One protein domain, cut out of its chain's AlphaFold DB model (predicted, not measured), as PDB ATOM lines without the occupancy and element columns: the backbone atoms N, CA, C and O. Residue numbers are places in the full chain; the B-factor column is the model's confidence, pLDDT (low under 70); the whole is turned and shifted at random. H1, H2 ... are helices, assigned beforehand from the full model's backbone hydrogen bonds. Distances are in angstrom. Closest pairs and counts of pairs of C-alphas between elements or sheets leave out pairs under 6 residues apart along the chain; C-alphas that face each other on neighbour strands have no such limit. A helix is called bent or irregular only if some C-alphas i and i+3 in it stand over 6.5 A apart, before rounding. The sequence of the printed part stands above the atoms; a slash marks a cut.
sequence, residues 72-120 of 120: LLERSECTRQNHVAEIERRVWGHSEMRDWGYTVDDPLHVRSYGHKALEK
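What this domain is: This is residues 72 to 120 of the 120 residues of an uncharacterized protein of Exophiala aquamarina CBS 119918 (UniProt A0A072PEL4). One long helix, H1, forms an arm at one end of an open, unwound chain; a long loop, residues 92 to 108, leads from it to a single short helical turn, H2, and a loose tail, residues 114 to 120, runs on to the other end. The two helices do not pack on each other, and residues 72 to 84 of H1 stick out free. The printed part has 49 residues with two named helices, H1 then H2, and no named strand; the class is all helix, with 25 residues in named elements. The whole is extended, with a radius of gyration of the C-alphas of 15.1 A, and flat, spanning 46 by 27 by 13 A.

Where its parts are: H1, residues 72 to 91, is 28.3 A long from first to last C-alpha. It begins at C-alpha 72 (21.247, 59.738, -19.367) and ends at C-alpha 91 (26.159, 37.005, -3.281). H2, residues 109 to 113, measures 5.9 A and ends at C-alpha 113 (48.431, 44.535, -13.656).

How they stand to each other: H1 and H2 are apart, with no C-alpha of the one within 8 A of the other. Neither helix is bent. In both H1 and H2 every pair of O i and N i+4 is within hydrogen-bond range.

The domain as a whole: The C-alphas of Leu 73 and Lys 120 are the two farthest apart, at 46.6 A. Without residues 72 to 84, the other 36 residues span 39 by 13 by 13 A. The link from H1 to H2, 17 residues, is long. The printed part has no cut and ends at residue 120, the chain's last residue. The mean pLDDT of the printed part is 70.7; residue 72, residues 92 to 102 and residues 115 to 120 are under 70.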
ATOM      1  N   LEU A  72      21.535  59.809 -20.805       64.94
ATOM      2  CA  LEU A  72      21.247  59.738 -19.367       64.94
ATOM      3  C   LEU A  72      20.500  58.452 -19.017       64.94
ATOM      4  O   LEU A  72      20.835  57.797 -18.030       64.94
ATOM      5  N   LEU A  73      19.536  58.065 -19.855       71.06
ATOM      6  CA  LEU A  73      18.779  56.832 -19.665       71.06
ATOM      7  C   LEU A  73      19.686  55.616 -19.878       71.06
ATOM      8  O   LEU A  73      19.744  54.741 -19.018       71.06
ATOM      9  N   GLU A  74      20.487  55.622 -20.944       71.06
ATOM     10  CA  GLU A  74      21.486  54.580 -21.226       71.06
ATOM     11  C   GLU A  74      22.536  54.463 -20.109       71.06
ATOM     12  O   GLU A  74      22.868  53.360 -19.681       71.06
ATOM     13  N   ARG A  75      23.010  55.587 -19.555       71.50
ATOM     14  CA  ARG A  75      23.915  55.615 -18.397       71.50
ATOM     15  C   ARG A  75      23.262  55.078 -17.135       71.50
ATOM     16  O   ARG A  75      23.920  54.363 -16.381       71.50
ATOM     17  N   SER A  76      22.007  55.445 -16.877       76.62
ATOM     18  CA  SER A  76      21.276  54.963 -15.701       76.62
ATOM     19  C   SER A  76      21.082  53.451 -15.775       76.62
ATOM     20  O   SER A  76      21.331  52.744 -14.800       76.62
ATOM     21  N   GLU A  77      20.759  52.946 -16.965       80.81
ATOM     22  CA  GLU A  77      20.574  51.526 -17.214       80.81
ATOM     23  C   GLU A  77      21.904  50.769 -17.137       80.81
ATOM     24  O   GLU A  77      21.982  49.742 -16.469       80.81
ATOM     25  N   CYS A  78      22.981  51.315 -17.708       73.12
ATOM     26  CA  CYS A  78      24.325  50.752 -17.583       73.12
ATOM     27  C   CYS A  78      24.789  50.704 -16.117       73.12
ATOM     28  O   CYS A  78      25.270  49.674 -15.645       73.12
ATOM     29  N   THR A  79      24.572  51.781 -15.357       77.62
ATOM     30  CA  THR A  79      24.892  51.836 -13.920       77.62
ATOM     31  C   THR A  79      24.118  50.778 -13.138       77.62
ATOM     32  O   THR A  79      24.694  50.054 -12.326       77.62
ATOM     33  N   ARG A  80      22.815  50.647 -13.411       82.69
ATOM     34  CA  ARG A  80      21.952  49.647 -12.777       82.69
ATOM     35  C   ARG A  80      22.416  48.226 -13.094       82.69
ATOM     36  O   ARG A  80      22.497  47.402 -12.189       82.69
ATOM     37  N   GLN A  81      22.742  47.942 -14.353       75.81
ATOM     38  CA  GLN A  81      23.234  46.631 -14.782       75.81
ATOM     39  C   GLN A  81      24.578  46.285 -14.135       75.81
ATOM     40  O   GLN A  81      24.730  45.176 -13.628       75.81
ATOM     41  N   ASN A  82      25.513  47.238 -14.067       77.50
ATOM     42  CA  ASN A  82      26.790  47.046 -13.378       77.50
ATOM     43  C   ASN A  82      26.589  46.743 -11.890       77.50
ATOM     44  O   ASN A  82      27.237  45.848 -11.352       77.50
ATOM     45  N   HIS A  83      25.663  47.443 -11.233       80.38
ATOM     46  CA  HIS A  83      25.356  47.203  -9.827       80.38
ATOM     47  C   HIS A  83      24.744  45.816  -9.585       80.38
ATOM     48  O   HIS A  83      25.151  45.117  -8.660       80.38
ATOM     49  N   VAL A  84      23.804  45.388 -10.434       83.44
ATOM     50  CA  VAL A  84      23.204  44.046 -10.344       83.44
ATOM     51  C   VAL A  84      24.257  42.964 -10.564       83.44
ATOM     52  O   VAL A  84      24.346  42.043  -9.757       83.44
ATOM     53  N   ALA A  85      25.095  43.102 -11.593       77.62
ATOM     54  CA  ALA A  85      26.179  42.160 -11.855       77.62
ATOM     55  C   ALA A  85      27.150  42.068 -10.668       77.62
ATOM     56  O   ALA A  85      27.621  40.984 -10.332       77.62
ATOM     57  N   GLU A  86      27.423  43.188  -9.997       75.81
ATOM     58  CA  GLU A  86      28.262  43.200  -8.802       75.81
ATOM     59  C   GLU A  86      27.617  42.465  -7.621       75.81
ATOM     60  O   GLU A  86      28.269  41.641  -6.979       75.81
ATOM     61  N   ILE A  87      26.324  42.691  -7.366       76.94
ATOM     62  CA  ILE A  87      25.578  41.944  -6.340       76.94
ATOM     63  C   ILE A  87      25.585  40.448  -6.660       76.94
ATOM     64  O   ILE A  87      25.872  39.638  -5.782       76.94
ATOM     65  N   GLU A  88      25.308  40.068  -7.906       78.50
ATOM     66  CA  GLU A  88      25.305  38.667  -8.330       78.50
ATOM     67  C   GLU A  88      26.681  38.015  -8.136       78.50
ATOM     68  O   GLU A  88      26.774  36.907  -7.597       78.50
ATOM     69  N   ARG A  89      27.770  38.719  -8.473       70.75
ATOM     70  CA  ARG A  89      29.142  38.245  -8.226       70.75
ATOM     71  C   ARG A  89      29.452  38.053  -6.743       70.75
ATOM     72  O   ARG A  89      30.090  37.059  -6.398       70.75
ATOM     73  N   ARG A  90      29.018  38.970  -5.875       70.00
ATOM     74  CA  ARG A  90      29.288  38.895  -4.429       70.00
ATOM     75  C   ARG A  90      28.437  37.843  -3.729       70.00
ATOM     76  O   ARG A  90      28.964  37.052  -2.959       70.00
ATOM     77  N   VAL A  91      27.135  37.836  -4.000       72.31
ATOM     78  CA  VAL A  91      26.159  37.005  -3.281       72.31
ATOM     79  C   VAL A  91      26.157  35.573  -3.805       72.31
ATOM     80  O   VAL A  91      26.201  34.632  -3.017       72.31
ATOM     81  N   TRP A  92      26.129  35.389  -5.127       67.06
ATOM     82  CA  TRP A  92      26.109  34.052  -5.727       67.06
ATOM     83  C   TRP A  92      27.505  33.574  -6.102       67.06
ATOM     84  O   TRP A  92      27.860  32.434  -5.811       67.06
ATOM     85  N   GLY A  93      28.317  34.440  -6.707       65.44
ATOM     86  CA  GLY A  93      29.641  34.069  -7.210       65.44
ATOM     87  C   GLY A  93      30.738  33.916  -6.152       65.44
ATOM     88  O   GLY A  93      31.774  33.344  -6.477       65.44
ATOM     89  N   HIS A  94      30.540  34.418  -4.922       63.03
ATOM     90  CA  HIS A  94      31.567  34.478  -3.863       63.03
ATOM     91  C   HIS A  94      32.903  35.056  -4.373       63.03
ATOM     92  O   HIS A  94      33.986  34.632  -3.976       63.03
ATOM     93  N   SER A  95      32.834  35.997  -5.319       59.28
ATOM     94  CA  SER A  95      34.021  36.570  -5.946       59.28
ATOM     95  C   SER A  95      34.594  37.678  -5.064       59.28
ATOM     96  O   SER A  95      33.933  38.687  -4.835       59.28
ATOM     97  N   GLU A  96      35.840  37.516  -4.609       61.16
ATOM     98  CA  GLU A  96      36.598  38.535  -3.862       61.16
ATOM     99  C   GLU A  96      37.140  39.669  -4.756       61.16
ATOM    100  O   GLU A  96      38.191  40.245  -4.474       61.16
ATOM    101  N   MET A  97      36.478  40.009  -5.866       56.16
ATOM    102  CA  MET A  97      36.894  41.200  -6.601       56.16
ATOM    103  C   MET A  97      36.611  42.440  -5.748       56.16
ATOM    104  O   MET A  97      35.465  42.811  -5.511       56.16
ATOM    105  N   ARG A  98      37.684  43.076  -5.274       58.44
ATOM    106  CA  ARG A  98      37.641  44.398  -4.650       58.44
ATOM    107  C   ARG A  98      37.279  45.446  -5.706       58.44
ATOM    108  O   ARG A  98      37.883  45.477  -6.773       58.44
ATOM    109  N   ASP A  99      36.363  46.355  -5.360       54.69
ATOM    110  CA  ASP A  99      36.030  47.547  -6.173       54.69
ATOM    111  C   ASP A  99      37.230  48.489  -6.381       54.69
ATOM    112  O   ASP A  99      37.241  49.337  -7.271       54.69
ATOM    113  N   TRP A 100      38.246  48.348  -5.535       58.59
ATOM    114  CA  TRP A 100      39.458  49.146  -5.496       58.59
ATOM    115  C   TRP A 100      40.560  48.331  -6.166       58.59
ATOM    116  O   TRP A 100      40.730  47.152  -5.844       58.59
ATOM    117  N   GLY A 101      41.307  48.948  -7.086       65.88
ATOM    118  CA  GLY A 101      42.462  48.299  -7.701       65.88
ATOM    119  C   GLY A 101      43.415  47.747  -6.639       65.88
ATOM    120  O   GLY A 101      43.602  48.364  -5.589       65.88
ATOM    121  N   TYR A 102      43.992  46.575  -6.904       69.62
ATOM    122  CA  TYR A 102      44.957  45.941  -6.007       69.62
ATOM    123  C   TYR A 102      46.087  46.928  -5.703       69.62
ATOM    124  O   TYR A 102      46.721  47.441  -6.629       69.62
ATOM    125  N   THR A 103      46.329  47.227  -4.427       73.81
ATOM    126  CA  THR A 103      47.486  48.034  -4.026       73.81
ATOM    127  C   THR A 103      48.766  47.274  -4.342       73.81
ATOM    128  O   THR A 103      48.743  46.063  -4.532       73.81
ATOM    129  N   VAL A 104      49.895  47.972  -4.406       76.25
ATOM    130  CA  VAL A 104      51.190  47.354  -4.733       76.25
ATOM    131  C   VAL A 104      51.549  46.210  -3.767       76.25
ATOM    132  O   VAL A 104      52.164  45.230  -4.179       76.25
ATOM    133  N   ASP A 105      51.096  46.305  -2.516       76.19
ATOM    134  CA  ASP A 105      51.311  45.299  -1.469       76.19
ATOM    135  C   ASP A 105      50.355  44.093  -1.558       76.19
ATOM    136  O   ASP A 105      50.492  43.127  -0.808       76.19
ATOM    137  N   ASP A 106      49.350  44.147  -2.434       75.31
ATOM    138  CA  ASP A 106      48.351  43.092  -2.565       75.31
ATOM    139  C   ASP A 106      48.912  41.937  -3.423       75.31
ATOM    140  O   ASP A 106      49.395  42.168  -4.537       75.31
ATOM    141  N   PRO A 107      48.845  40.673  -2.958       76.19
ATOM    142  CA  PRO A 107      49.402  39.523  -3.676       76.19
ATOM    143  C   PRO A 107      48.804  39.320  -5.078       76.19
ATOM    144  O   PRO A 107      49.424  38.673  -5.926       76.19
ATOM    145  N   LEU A 108      47.617  39.870  -5.348       73.69
ATOM    146  CA  LEU A 108      46.964  39.783  -6.653       73.69
ATOM    147  C   LEU A 108      47.370  40.910  -7.617       73.69
ATOM    148  O   LEU A 108      47.102  40.800  -8.816       73.69
ATOM    149  N   HIS A 109      48.087  41.937  -7.149       77.88
ATOM    150  CA  HIS A 109      48.503  43.089  -7.954       77.88
ATOM    151  C   HIS A 109      49.283  42.690  -9.207       77.88
ATOM    152  O   HIS A 109      48.928  43.075 -10.321       77.88
ATOM    153  N   VAL A 110      50.307  41.849  -9.042       75.31
ATOM    154  CA  VAL A 110      51.176  41.417 -10.150       75.31
ATOM    155  C   VAL A 110      50.396  40.595 -11.177       75.31
ATOM    156  O   VAL A 110      50.618  40.732 -12.378       75.31
ATOM    157  N   ARG A 111      49.448  39.764 -10.725       73.69
ATOM    158  CA  ARG A 111      48.615  38.938 -11.608       73.69
ATOM    159  C   ARG A 111      47.638  39.784 -12.426       73.69
ATOM    160  O   ARG A 111      47.370  39.443 -13.574       73.69
ATOM    161  N   SER A 112      47.100  40.850 -11.840       72.62
ATOM    162  CA  SER A 112      46.097  41.697 -12.488       72.62
ATOM    163  C   SER A 112      46.689  42.810 -13.351       72.62
ATOM    164  O   SER A 112      46.106  43.121 -14.385       72.62
ATOM    165  N   TYR A 113      47.833  43.383 -12.968       77.75
ATOM    166  CA  TYR A 113      48.431  44.535 -13.656       77.75
ATOM    167  C   TYR A 113      49.763  44.237 -14.354       77.75
ATOM    168  O   TYR A 113      50.264  45.088 -15.079       77.75
ATOM    169  N   GLY A 114      50.355  43.052 -14.170       70.31
ATOM    170  CA  GLY A 114      51.558  42.622 -14.897       70.31
ATOM    171  C   GLY A 114      52.856  43.346 -14.518       70.31
ATOM    172  O   GLY A 114      53.914  43.024 -15.058       70.31
ATOM    173  N   HIS A 115      52.806  44.288 -13.576       68.38
ATOM    174  CA  HIS A 115      53.963  45.028 -13.089       68.38
ATOM    175  C   HIS A 115      54.283  44.624 -11.649       68.38
ATOM    176  O   HIS A 115      53.392  44.464 -10.815       68.38
ATOM    177  N   LYS A 116      55.573  44.418 -11.366       62.75
ATOM    178  CA  LYS A 116      56.058  44.231  -9.997       62.75
ATOM    179  C   LYS A 116      56.097  45.588  -9.302       62.75
ATOM    180  O   LYS A 116      56.372  46.596  -9.952       62.75
ATOM    181  N   ALA A 117      55.852  45.585  -7.996       64.06
ATOM    182  CA  ALA A 117      56.128  46.715  -7.123       64.06
ATOM    183  C   ALA A 117      57.504  47.317  -7.446       64.06
ATOM    184  O   ALA A 117      58.491  46.582  -7.503       64.06
ATOM    185  N   LEU A 118      57.571  48.629  -7.674       62.62
ATOM    186  CA  LEU A 118      58.848  49.341  -7.678       62.62
ATOM    187  C   LEU A 118      59.391  49.288  -6.245       62.62
ATOM    188  O   LEU A 118      58.871  49.981  -5.370       62.62
ATOM    189  N   GLU A 119      60.391  48.438  -6.004       63.50
ATOM    190  CA  GLU A 119      61.183  48.475  -4.772       63.50
ATOM    191  C   GLU A 119      61.823  49.869  -4.662       63.50
ATOM    192  O   GLU A 119      62.475  50.332  -5.602       63.50
ATOM    193  N   LYS A 120      61.547  50.566  -3.556       55.34
ATOM    194  CA  LYS A 120      62.143  51.866  -3.223       55.34
ATOM    195  C   LYS A 120      63.415  51.684  -2.414       55.34
ATOM    196  O   LYS A 120      63.406  50.803  -1.528       55.34
TER     197      LYS A 120